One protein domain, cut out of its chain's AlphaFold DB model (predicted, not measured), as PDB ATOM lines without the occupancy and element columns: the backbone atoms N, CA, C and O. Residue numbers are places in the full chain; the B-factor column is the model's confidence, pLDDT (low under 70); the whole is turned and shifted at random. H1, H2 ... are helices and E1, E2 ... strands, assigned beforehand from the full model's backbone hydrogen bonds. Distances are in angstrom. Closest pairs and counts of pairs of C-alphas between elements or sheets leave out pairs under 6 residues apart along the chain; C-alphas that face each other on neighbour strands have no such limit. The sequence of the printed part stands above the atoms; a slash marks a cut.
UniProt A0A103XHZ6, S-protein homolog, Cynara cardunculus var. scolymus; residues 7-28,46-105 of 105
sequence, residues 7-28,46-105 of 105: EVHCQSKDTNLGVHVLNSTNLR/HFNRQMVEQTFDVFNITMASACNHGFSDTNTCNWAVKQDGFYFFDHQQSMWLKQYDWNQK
ATOM      1  N   GLU A   7      28.911 -35.460 -12.890       96.88
ATOM      2  CA  GLU A   7      27.775 -36.323 -12.591       96.88
ATOM      3  C   GLU A   7      27.958 -36.915 -11.195       96.88
ATOM      4  O   GLU A   7      29.037 -37.389 -10.840       96.88
ATOM      5  N   VAL A   8      26.899 -36.860 -10.400       97.12
ATOM      6  CA  VAL A   8      26.848 -37.346  -9.027       97.12
ATOM      7  C   VAL A   8      25.671 -38.292  -8.922       97.12
ATOM      8  O   VAL A   8      24.520 -37.874  -9.041       97.12
ATOM      9  N   HIS A   9      25.947 -39.567  -8.686       96.69
ATOM     10  CA  HIS A   9      24.920 -40.569  -8.448       96.69
ATOM     11  C   HIS A   9      25.033 -41.069  -7.017       96.69
ATOM     12  O   HIS A   9      25.982 -41.767  -6.675       96.69
ATOM     13  N   CYS A  10      24.066 -40.700  -6.181       96.00
ATOM     14  CA  CYS A  10      24.030 -41.099  -4.779       96.00
ATOM     15  C   CYS A  10      22.933 -42.124  -4.513       96.00
ATOM     16  O   CYS A  10      21.827 -42.037  -5.053       96.00
ATOM     17  N   GLN A  11      23.219 -43.068  -3.624       93.94
ATOM     18  CA  GLN A  11      22.258 -44.073  -3.194       93.94
ATOM     19  C   GLN A  11      22.604 -44.630  -1.809       93.94
ATOM     20  O   GLN A  11      23.743 -44.568  -1.348       93.94
ATOM     21  N   SER A  12      21.597 -45.184  -1.148       90.62
ATOM     22  CA  SER A  12      21.731 -46.107  -0.025       90.62
ATOM     23  C   SER A  12      21.332 -47.513  -0.476       90.62
ATOM     24  O   SER A  12      20.996 -47.736  -1.642       90.62
ATOM     25  N   LYS A  13      21.337 -48.478   0.448       81.44
ATOM     26  CA  LYS A  13      20.848 -49.838   0.179       81.44
ATOM     27  C   LYS A  13      19.410 -49.847  -0.361       81.44
ATOM     28  O   LYS A  13      19.121 -50.574  -1.306       81.44
ATOM     29  N   ASP A  14      18.539 -49.038   0.238       80.88
ATOM     30  CA  ASP A  14      17.092 -49.088   0.002       80.88
ATOM     31  C   ASP A  14      16.569 -47.846  -0.745       80.88
ATOM     32  O   ASP A  14      15.391 -47.769  -1.089       80.88
ATOM     33  N   THR A  15      17.416 -46.840  -0.991       82.25
ATOM     34  CA  THR A  15      17.013 -45.558  -1.590       82.25
ATOM     35  C   THR A  15      17.983 -45.142  -2.685       82.25
ATOM     36  O   THR A  15      19.132 -44.804  -2.418       82.25
ATOM     37  N   ASN A  16      17.506 -45.098  -3.926       85.88
ATOM     38  CA  ASN A  16      18.239 -44.485  -5.028       85.88
ATOM     39  C   ASN A  16      17.846 -43.006  -5.135       85.88
ATOM     40  O   ASN A  16      16.674 -42.703  -5.349       85.88
ATOM     41  N   LEU A  17      18.809 -42.094  -4.988       90.69
ATOM     42  CA  LEU A  17      18.563 -40.648  -5.070       90.69
ATOM     43  C   LEU A  17      18.716 -40.103  -6.501       90.69
ATOM     44  O   LEU A  17      18.424 -38.933  -6.763       90.69
ATOM     45  N   GLY A  18      19.145 -40.963  -7.430       90.25
ATOM     46  CA  GLY A  18      19.301 -40.650  -8.843       90.25
ATOM     47  C   GLY A  18      20.597 -39.915  -9.179       90.25
ATOM     48  O   GLY A  18      21.462 -39.689  -8.331       90.25
ATOM     49  N   VAL A  19      20.718 -39.573 -10.462       93.38
ATOM     50  CA  VAL A  19      21.867 -38.863 -11.033       93.38
ATOM     51  C   VAL A  19      21.581 -37.366 -11.056       93.38
ATOM     52  O   VAL A  19      20.543 -36.933 -11.556       93.38
ATOM     53  N   HIS A  20      22.530 -36.579 -10.563       94.94
ATOM     54  CA  HIS A  20      22.512 -35.118 -10.574       94.94
ATOM     55  C   HIS A  20      23.774 -34.589 -11.245       94.94
ATOM     56  O   HIS A  20      24.821 -35.224 -11.185       94.94
ATOM     57  N   VAL A  21      23.695 -33.419 -11.877       95.50
ATOM     58  CA  VAL A  21      24.854 -32.789 -12.529       95.50
ATOM     59  C   VAL A  21      25.200 -31.495 -11.812       95.50
ATOM     60  O   VAL A  21      24.385 -30.569 -11.774       95.50
ATOM     61  N   LEU A  22      26.423 -31.429 -11.286       94.19
ATOM     62  CA  LEU A  22      27.028 -30.201 -10.783       94.19
ATOM     63  C   LEU A  22      27.726 -29.474 -11.934       94.19
ATOM     64  O   LEU A  22      28.572 -30.052 -12.617       94.19
ATOM     65  N   ASN A  23      27.371 -28.212 -12.157       92.12
ATOM     66  CA  ASN A  23      27.922 -27.371 -13.220       92.12
ATOM     67  C   ASN A  23      27.811 -25.876 -12.861       92.12
ATOM     68  O   ASN A  23      27.414 -25.515 -11.754       92.12
ATOM     69  N   SER A  24      28.154 -24.986 -13.796       88.00
ATOM     70  CA  SER A  24      28.144 -23.533 -13.569       88.00
ATOM     71  C   SER A  24      26.773 -22.944 -13.217       88.00
ATOM     72  O   SER A  24      26.726 -21.871 -12.616       88.00
ATOM     73  N   THR A  25      25.670 -23.602 -13.579       89.31
ATOM     74  CA  THR A  25      24.302 -23.143 -13.291       89.31
ATOM     75  C   THR A  25      23.645 -23.915 -12.147       89.31
ATOM     76  O   THR A  25      22.672 -23.429 -11.575       89.31
ATOM     77  N   ASN A  26      24.193 -25.072 -11.766       89.94
ATOM     78  CA  ASN A  26      23.739 -25.894 -10.650       89.94
ATOM     79  C   ASN A  26      24.925 -26.359  -9.794       89.94
ATOM     80  O   ASN A  26      25.549 -27.381 -10.061       89.94
ATOM     81  N   LEU A  27      25.251 -25.585  -8.759       90.38
ATOM     82  CA  LEU A  27      26.461 -25.789  -7.954       90.38
ATOM     83  C   LEU A  27      26.258 -26.695  -6.733       90.38
ATOM     84  O   LEU A  27      27.232 -27.013  -6.051       90.38
ATOM     85  N   ARG A  28      25.015 -27.049  -6.391       92.38
ATOM     86  CA  ARG A  28      24.701 -27.754  -5.145       92.38
ATOM     87  C   ARG A  28      23.682 -28.850  -5.387       92.38
ATOM     88  O   ARG A  28      22.671 -28.638  -6.042       92.38
ATOM     89  N   HIS A  46      28.777 -42.160  -6.369       97.62
ATOM     90  CA  HIS A  46      29.700 -42.188  -7.491       97.62
ATOM     91  C   HIS A  46      29.761 -40.793  -8.104       97.62
ATOM     92  O   HIS A  46      28.735 -40.178  -8.404       97.62
ATOM     93  N   PHE A  47      30.976 -40.294  -8.261       97.62
ATOM     94  CA  PHE A  47      31.278 -39.024  -8.890       97.62
ATOM     95  C   PHE A  47      32.017 -39.299 -10.185       97.62
ATOM     96  O   PHE A  47      33.049 -39.968 -10.190       97.62
ATOM     97  N   ASN A  48      31.523 -38.735 -11.275       96.75
ATOM     98  CA  ASN A  48      32.054 -38.958 -12.604       96.75
ATOM     99  C   ASN A  48      32.342 -37.619 -13.285       96.75
ATOM    100  O   ASN A  48      31.464 -36.763 -13.404       96.75
ATOM    101  N   ARG A  49      33.582 -37.440 -13.752       94.56
ATOM    102  CA  ARG A  49      34.005 -36.247 -14.488       94.56
ATOM    103  C   ARG A  49      35.012 -36.604 -15.574       94.56
ATOM    104  O   ARG A  49      36.176 -36.868 -15.285       94.56
ATOM    105  N   GLN A  50      34.607 -36.491 -16.837       92.12
ATOM    106  CA  GLN A  50      35.475 -36.721 -18.004       92.12
ATOM    107  C   GLN A  50      36.245 -38.059 -17.911       92.12
ATOM    108  O   GLN A  50      35.642 -39.118 -18.076       92.12
ATOM    109  N   MET A  51      37.557 -38.010 -17.643       94.06
ATOM    110  CA  MET A  51      38.474 -39.159 -17.559       94.06
ATOM    111  C   MET A  51      38.733 -39.641 -16.125       94.06
ATOM    112  O   MET A  51      39.506 -40.572 -15.926       94.06
ATOM    113  N   VAL A  52      38.103 -39.013 -15.131       96.62
ATOM    114  CA  VAL A  52      38.256 -39.380 -13.724       96.62
ATOM    115  C   VAL A  52      36.928 -39.744 -13.081       96.62
ATOM    116  O   VAL A  52      35.863 -39.267 -13.484       96.62
ATOM    117  N   GLU A  53      37.003 -40.576 -12.055       97.88
ATOM    118  CA  GLU A  53      35.871 -40.936 -11.215       97.88
ATOM    119  C   GLU A  53      36.302 -41.189  -9.771       97.88
ATOM    120  O   GLU A  53      37.490 -41.296  -9.464       97.88
ATOM    121  N   GLN A  54      35.335 -41.239  -8.864       98.25
ATOM    122  CA  GLN A  54      35.562 -41.656  -7.487       98.25
ATOM    123  C   GLN A  54      34.253 -42.141  -6.868       98.25
ATOM    124  O   GLN A  54      33.200 -41.553  -7.116       98.25
ATOM    125  N   THR A  55      34.323 -43.169  -6.024       97.81
ATOM    126  CA  THR A  55      33.175 -43.660  -5.251       97.81
ATOM    127  C   THR A  55      33.554 -43.756  -3.789       97.81
ATOM    128  O   THR A  55      34.563 -44.369  -3.453       97.81
ATOM    129  N   PHE A  56      32.740 -43.173  -2.916       97.31
ATOM    130  CA  PHE A  56      32.936 -43.264  -1.472       97.31
ATOM    131  C   PHE A  56      31.632 -43.031  -0.710       97.31
ATOM    132  O   PHE A  56      30.652 -42.503  -1.249       97.31
ATOM    133  N   ASP A  57      31.648 -43.413   0.565       96.00
ATOM    134  CA  ASP A  57      30.582 -43.115   1.514       96.00
ATOM    135  C   ASP A  57      30.559 -41.612   1.803       96.00
ATOM    136  O   ASP A  57      31.499 -41.055   2.369       96.00
ATOM    137  N   VAL A  58      29.464 -40.948   1.447       95.44
ATOM    138  CA  VAL A  58      29.244 -39.540   1.808       95.44
ATOM    139  C   VAL A  58      28.592 -39.397   3.183       95.44
ATOM    140  O   VAL A  58      28.640 -38.315   3.770       95.44
ATOM    141  N   PHE A  59      27.998 -40.480   3.688       93.38
ATOM    142  CA  PHE A  59      27.469 -40.591   5.040       93.38
ATOM    143  C   PHE A  59      27.502 -42.041   5.526       93.38
ATOM    144  O   PHE A  59      27.022 -42.941   4.834       93.38
ATOM    145  N   ASN A  60      27.982 -42.248   6.750       91.50
ATOM    146  CA  ASN A  60      27.812 -43.477   7.520       91.50
ATOM    147  C   ASN A  60      27.854 -43.157   9.028       91.50
ATOM    148  O   ASN A  60      28.189 -42.037   9.425       91.50
ATOM    149  N   ILE A  61      27.562 -44.148   9.878       85.69
ATOM    150  CA  ILE A  61      27.505 -43.971  11.341       85.69
ATOM    151  C   ILE A  61      28.799 -43.398  11.943       85.69
ATOM    152  O   ILE A  61      28.753 -42.622  12.895       85.69
ATOM    153  N   THR A  62      29.964 -43.731  11.380       86.31
ATOM    154  CA  THR A  62      31.252 -43.236  11.896       86.31
ATOM    155  C   THR A  62      31.470 -41.753  11.606       86.31
ATOM    156  O   THR A  62      32.235 -41.100  12.310       86.31
ATOM    157  N   MET A  63      30.758 -41.207  10.617       86.88
ATOM    158  CA  MET A  63      30.794 -39.796  10.241       86.88
ATOM    159  C   MET A  63      29.715 -38.954  10.931       86.88
ATOM    160  O   MET A  63      29.814 -37.728  10.923       86.88
ATOM    161  N   ALA A  64      28.695 -39.576  11.532       83.81
ATOM    162  CA  ALA A  64      27.543 -38.870  12.093       83.81
ATOM    163  C   ALA A  64      27.945 -37.796  13.122       83.81
ATOM    164  O   ALA A  64      27.398 -36.694  13.119       83.81
ATOM    165  N   SER A  65      28.960 -38.071  13.949       80.81
ATOM    166  CA  SER A  65      29.493 -37.105  14.920       80.81
ATOM    167  C   SER A  65      30.156 -35.891  14.265       80.81
ATOM    168  O   SER A  65      30.049 -34.791  14.798       80.81
ATOM    169  N   ALA A  66      30.797 -36.062  13.107       83.06
ATOM    170  CA  ALA A  66      31.451 -34.981  12.371       83.06
ATOM    171  C   ALA A  66      30.447 -34.099  11.605       83.06
ATOM    172  O   ALA A  66      30.723 -32.931  11.337       83.06
ATOM    173  N   CYS A  67      29.265 -34.640  11.294       85.38
ATOM    174  CA  CYS A  67      28.140 -33.883  10.739       85.38
ATOM    175  C   CYS A  67      27.302 -33.164  11.806       85.38
ATOM    176  O   CYS A  67      26.462 -32.317  11.479       85.38
ATOM    177  N   ASN A  68      27.488 -33.533  13.076       78.19
ATOM    178  CA  ASN A  68      26.752 -32.969  14.192       78.19
ATOM    179  C   ASN A  68      27.396 -31.658  14.645       78.19
ATOM    180  O   ASN A  68      28.575 -31.613  14.991       78.19
ATOM    181  N   HIS A  69      26.608 -30.587  14.668       73.00
ATOM    182  CA  HIS A  69      27.051 -29.268  15.134       73.00
ATOM    183  C   HIS A  69      26.248 -28.751  16.336       73.00
ATOM    184  O   HIS A  69      26.295 -27.566  16.654       73.00
ATOM    185  N   GLY A  70      25.578 -29.653  17.064       62.19
ATOM    186  CA  GLY A  70      25.017 -29.389  18.393       62.19
ATOM    187  C   GLY A  70      23.512 -29.121  18.444       62.19
ATOM    188  O   GLY A  70      23.003 -28.786  19.511       62.19
ATOM    189  N   PHE A  71      22.785 -29.297  17.338       60.69
ATOM    190  CA  PHE A  71      21.334 -29.090  17.259       60.69
ATOM    191  C   PHE A  71      20.657 -30.319  16.635       60.69
ATOM    192  O   PHE A  71      21.107 -30.811  15.603       60.69
ATOM    193  N   SER A  72      19.584 -30.832  17.255       61.31
ATOM    194  CA  SER A  72      19.023 -32.155  16.912       61.31
ATOM    195  C   SER A  72      18.509 -32.276  15.475       61.31
ATOM    196  O   SER A  72      18.530 -33.374  14.927       61.31
ATOM    197  N   ASP A  73      18.108 -31.165  14.853       64.44
ATOM    198  CA  ASP A  73      17.333 -31.195  13.606       64.44
ATOM    199  C   ASP A  73      18.048 -30.511  12.430       64.44
ATOM    200  O   ASP A  73      17.473 -30.357  11.354       64.44
ATOM    201  N   THR A  74      19.294 -30.067  12.616       72.00
ATOM    202  CA  THR A  74      20.022 -29.311  11.583       72.00
ATOM    203  C   THR A  74      21.382 -29.893  11.235       72.00
ATOM    204  O   THR A  74      22.103 -29.254  10.477       72.00
ATOM    205  N   ASN A  75      21.730 -31.090  11.720       83.81
ATOM    206  CA  ASN A  75      22.987 -31.767  11.385       83.81
ATOM    207  C   ASN A  75      23.195 -31.834   9.864       83.81
ATOM    208  O   ASN A  75      22.298 -32.216   9.112       83.81
ATOM    209  N   THR A  76      24.388 -31.459   9.409       88.12
ATOM    210  CA  THR A  76      24.720 -31.390   7.982       88.12
ATOM    211  C   THR A  76      26.053 -32.055   7.717       88.12
ATOM    212  O   THR A  76      27.046 -31.723   8.352       88.12
ATOM    213  N   CYS A  77      26.093 -32.931   6.719       91.12
ATOM    214  CA  CYS A  77      27.331 -33.471   6.171       91.12
ATOM    215  C   CYS A  77      27.661 -32.717   4.885       91.12
ATOM    216  O   CYS A  77      27.001 -32.912   3.863       91.12
ATOM    217  N   ASN A  78      28.654 -31.832   4.930       94.00
ATOM    218  CA  ASN A  78      28.996 -30.999   3.783       94.00
ATOM    219  C   ASN A  78      30.219 -31.555   3.052       94.00
ATOM    220  O   ASN A  78      31.295 -31.700   3.633       94.00
ATOM    221  N   TRP A  79      30.049 -31.796   1.752       96.56
ATOM    222  CA  TRP A  79      31.109 -32.211   0.839       96.56
ATOM    223  C   TRP A  79      31.321 -31.159  -0.250       96.56
ATOM    224  O   TRP A  79      30.364 -30.660  -0.839       96.56
ATOM    225  N   ALA A  80      32.580 -30.842  -0.544       96.19
ATOM    226  CA  ALA A  80      32.960 -30.019  -1.682       96.19
ATOM    227  C   ALA A  80      33.717 -30.866  -2.704       96.19
ATOM    228  O   ALA A  80      34.733 -31.489  -2.389       96.19
ATOM    229  N   VAL A  81      33.233 -30.832  -3.943       95.56
ATOM    230  CA  VAL A  81      33.873 -31.456  -5.100       95.56
ATOM    231  C   VAL A  81      34.726 -30.400  -5.795       95.56
ATOM    232  O   VAL A  81      34.212 -29.371  -6.237       95.56
ATOM    233  N   LYS A  82      36.037 -30.625  -5.869       94.50
ATOM    234  CA  LYS A  82      37.004 -29.699  -6.469       94.50
ATOM    235  C   LYS A  82      37.772 -30.357  -7.602       94.50
ATOM    236  O   LYS A  82      37.644 -31.552  -7.867       94.50
ATOM    237  N   GLN A  83      38.591 -29.558  -8.289       92.94
ATOM    238  CA  GLN A  83      39.371 -30.057  -9.414       92.94
ATOM    239  C   GLN A  83      40.341 -31.175  -9.032       92.94
ATOM    240  O   GLN A  83      40.543 -32.089  -9.831       92.94
ATOM    241  N   ASP A  84      40.892 -31.093  -7.828       94.62
ATOM    242  CA  ASP A  84      41.938 -31.959  -7.306       94.62
ATOM    243  C   ASP A  84      41.422 -33.030  -6.336       94.62
ATOM    244  O   ASP A  84      42.194 -33.894  -5.936       94.62
ATOM    245  N   GLY A  85      40.144 -32.999  -5.952       96.50
ATOM    246  CA  GLY A  85      39.565 -34.027  -5.095       96.50
ATOM    247  C   GLY A  85      38.349 -33.566  -4.302       96.50
ATOM    248  O   GLY A  85      37.654 -32.616  -4.668       96.50
ATOM    249  N   PHE A  86      38.113 -34.261  -3.197       98.00
ATOM    250  CA  PHE A  86      36.914 -34.169  -2.377       98.00
ATOM    251  C   PHE A  86      37.269 -33.737  -0.966       98.00
ATOM    252  O   PHE A  86      38.210 -34.249  -0.356       98.00
ATOM    253  N   TYR A  87      36.492 -32.794  -0.445       97.56
ATOM    254  CA  TYR A  87      36.722 -32.195   0.859       97.56
ATOM    255  C   TYR A  87      35.488 -32.356   1.729       97.56
ATOM    256  O   TYR A  87      34.388 -32.030   1.292       97.56
ATOM    257  N   PHE A  88      35.697 -32.787   2.965       95.56
ATOM    258  CA  PHE A  88      34.670 -32.817   3.995       95.56
ATOM    259  C   PHE A  88      34.802 -31.581   4.882       95.56
ATOM    260  O   PHE A  88      35.920 -31.158   5.196       95.56
ATOM    261  N   PHE A  89      33.683 -30.965   5.253       92.75
ATOM    262  CA  PHE A  89      33.703 -29.818   6.155       92.75
ATOM    263  C   PHE A  89      33.730 -30.281   7.612       92.75
ATOM    264  O   PHE A  89      32.778 -30.885   8.099       92.75
ATOM    265  N   ASP A  90      34.813 -29.961   8.314       87.62
ATOM    266  CA  ASP A  90      34.908 -30.131   9.758       87.62
ATOM    267  C   ASP A  90      34.225 -28.943  10.446       87.62
ATOM    268  O   ASP A  90      34.724 -27.814  10.413       87.62
ATOM    269  N   HIS A  91      33.075 -29.198  11.071       84.12
ATOM    270  CA  HIS A  91      32.303 -28.185  11.789       84.12
ATOM    271  C   HIS A  91      32.958 -27.730  13.103       84.12
ATOM    272  O   HIS A  91      32.736 -26.593  13.515       84.12
ATOM    273  N   GLN A  92      33.784 -28.563  13.746       81.75
ATOM    274  CA  GLN A  92      34.480 -28.191  14.984       81.75
ATOM    275  C   GLN A  92      35.604 -27.195  14.696       81.75
ATOM    276  O   GLN A  92      35.777 -26.214  15.418       81.75
ATOM    277  N   GLN A  93      36.346 -27.432  13.613       85.25
ATOM    278  CA  GLN A  93      37.466 -26.585  13.193       85.25
ATOM    279  C   GLN A  93      37.059 -25.492  12.195       85.25
ATOM    280  O   GLN A  93      37.853 -24.602  11.898       85.25
ATOM    281  N   SER A  94      35.827 -25.538  11.679       88.44
ATOM    282  CA  SER A  94      35.312 -24.629  10.648       88.44
ATOM    283  C   SER A  94      36.182 -24.593   9.383       88.44
ATOM    284  O   SER A  94      36.471 -23.524   8.839       88.44
ATOM    285  N   MET A  95      36.612 -25.762   8.896       92.50
ATOM    286  CA  MET A  95      37.500 -25.855   7.734       92.50
ATOM    287  C   MET A  95      37.191 -27.033   6.809       92.50
ATOM    288  O   MET A  95      36.635 -28.050   7.209       92.50
ATOM    289  N   TRP A  96      37.598 -26.901   5.546       94.88
ATOM    290  CA  TRP A  96      37.509 -27.968   4.550       94.88
ATOM    291  C   TRP A  96      38.753 -28.856   4.601       94.88
ATOM    292  O   TRP A  96      39.852 -28.394   4.292       94.88
ATOM    293  N   LEU A  97      38.570 -30.134   4.922       95.06
ATOM    294  CA  LEU A  97      39.630 -31.138   4.983       95.06
ATOM    295  C   LEU A  97      39.553 -32.057   3.768       95.06
ATOM    296  O   LEU A  97      38.518 -32.682   3.531       95.06
ATOM    297  N   LYS A  98      40.643 -32.159   3.000       97.44
ATOM    298  CA  LYS A  98      40.710 -33.074   1.853       97.44
ATOM    299  C   LYS A  98      40.652 -34.518   2.349       97.44
ATOM    300  O   LYS A  98      41.429 -34.875   3.227       97.44
ATOM    301  N   GLN A  99      39.750 -35.318   1.788       97.06
ATOM    302  CA  GLN A  99      39.585 -36.733   2.145       97.06
ATOM    303  C   GLN A  99      40.029 -37.661   1.018       97.06
ATOM    304  O   GLN A  99      40.669 -38.675   1.276       97.06
ATOM    305  N   TYR A 100      39.718 -37.300  -0.229       98.00
ATOM    306  CA  TYR A 100      39.974 -38.154  -1.387       98.00
ATOM    307  C   TYR A 100      40.510 -37.348  -2.564       98.00
ATOM    308  O   TYR A 100      40.105 -36.205  -2.786       98.00
ATOM    309  N   ASP A 101      41.383 -37.973  -3.343       98.19
ATOM    310  CA  ASP A 101      41.731 -37.537  -4.691       98.19
ATOM    311  C   ASP A 101      40.762 -38.151  -5.713       98.19
ATOM    312  O   ASP A 101      39.964 -39.037  -5.402       98.19
ATOM    313  N   TRP A 102      40.816 -37.671  -6.949       97.50
ATOM    314  CA  TRP A 102      40.165 -38.334  -8.079       97.50
ATOM    315  C   TRP A 102      40.960 -39.568  -8.527       97.50
ATOM    316  O   TRP A 102      42.188 -39.504  -8.588       97.50
ATOM    317  N   ASN A 103      40.277 -40.641  -8.937       97.75
ATOM    318  CA  ASN A 103      40.911 -41.777  -9.608       97.75
ATOM    319  C   ASN A 103      40.808 -41.619 -11.129       97.75
ATOM    320  O   ASN A 103      39.828 -41.074 -11.635       97.75
ATOM    321  N   GLN A 104      41.803 -42.112 -11.866       96.38
ATOM    322  CA  GLN A 104      41.667 -42.292 -13.316       96.38
ATOM    323  C   GLN A 104      40.722 -43.464 -13.593       96.38
ATOM    324  O   GLN A 104      40.719 -44.433 -12.829       96.38
ATOM    325  N   LYS A 105      39.941 -43.353 -14.664       89.81
ATOM    326  CA  LYS A 105      39.128 -44.455 -15.188       89.81
ATOM    327  C   LYS A 105      39.970 -45.511 -15.896       89.81
ATOM    328  O   LYS A 105      41.026 -45.135 -16.459       89.81
TER     329      LYS A 105
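AT A GLANCE: This is residues 7 to 28 and 46 to 105 of the 105 residues of the protein "S-protein homolog" of Cynara cardunculus var. scolymus (UniProt A0A103XHZ6). What is the main picture? Two antiparallel sheets make the body: a twisted one of four strands, in the order E2, E1, E3, E4, and a smaller one of three, in the order E5, E6, E7. They come near each other at E4 and E5, and the tail after E7 returns to E4, where residues 103 to 104 pair with residues 52 to 53; the short helix H1 and the long link after it lie toward one end of the longest axis. What is it made of? The printed part has 82 residues, mostly strand by class, with named elements in the order E1, E2, E3, E4, H1, E5, E6, E7. How large is it? It is only just compact, close to loose, with a radius of gyration of the C-alphas of 13.6 A and spans of 39 by 30 by 27 A.

HOW THE PARTS SIT: How is the larger sheet joined? E1, residues 7 to 11, is antiparallel to E3, residues 46 to 49, at 177 degrees, with N 7 and O 48 2.9 A apart. E2, residues 16 to 22, forms a hairpin with E1, with N 8 and O 20 2.8 A apart; E4, residues 52 to 59, forms one with E3, with N 47 and O 54 2.8 A apart. What of the smaller sheet? E5, residues 79 to 81, E6, residues 86 to 90, and E7, residues 95 to 100, form a meander, each strand the antiparallel neighbour of the one before; N 80 and O 87 are 2.8 A apart, N 88 and O 97 2.9 A. How near do the sheets come? The closest C-alphas of E4 and E5, those of Val 58 and Trp 79, are 7.6 A apart, while E4 and E7 are only just apart, closest 8.3 A. Where is the helix? H1, residues 64 to 67, only grazes the smaller sheet with residues 66 to 67; the C-alphas of Ala 66 and Asp 90, its closest to E6, are 6.5 A apart. H1 is too short for any O i to N i+4 pair, and its one O i to N i+3 pair is within hydrogen-bond range.

IN THESE COORDINATES: Where do the first and last strands lie? E1 begins at C-alpha 7, (27.775, -36.323, -12.591), and E7 ends at C-alpha 100, (39.974, -38.154, -1.387). How long are the strands? E4 is the longest by residues, at 21.7 A; E2 measures 17.7 A, E7 15.5 A, E1 13.4 A, E6 12.9 A, E3 10.1 A and E5 6.6 A. And H1? It measures 5.2 A.

THE WHOLE: Which C-alphas are farthest apart? Those of Met 51 and Ser 72, at 40.2 A. Is anything missing? Residues 29 to 45 are not printed, and C-alphas 28 and 46 are 15.5 A apart across the cut. Which link is long? The link from H1 to E5 is long, with 11 residues. Where is confidence low? Residues 70 to 73 are under 70; the mean pLDDT of the printed part is 90.2.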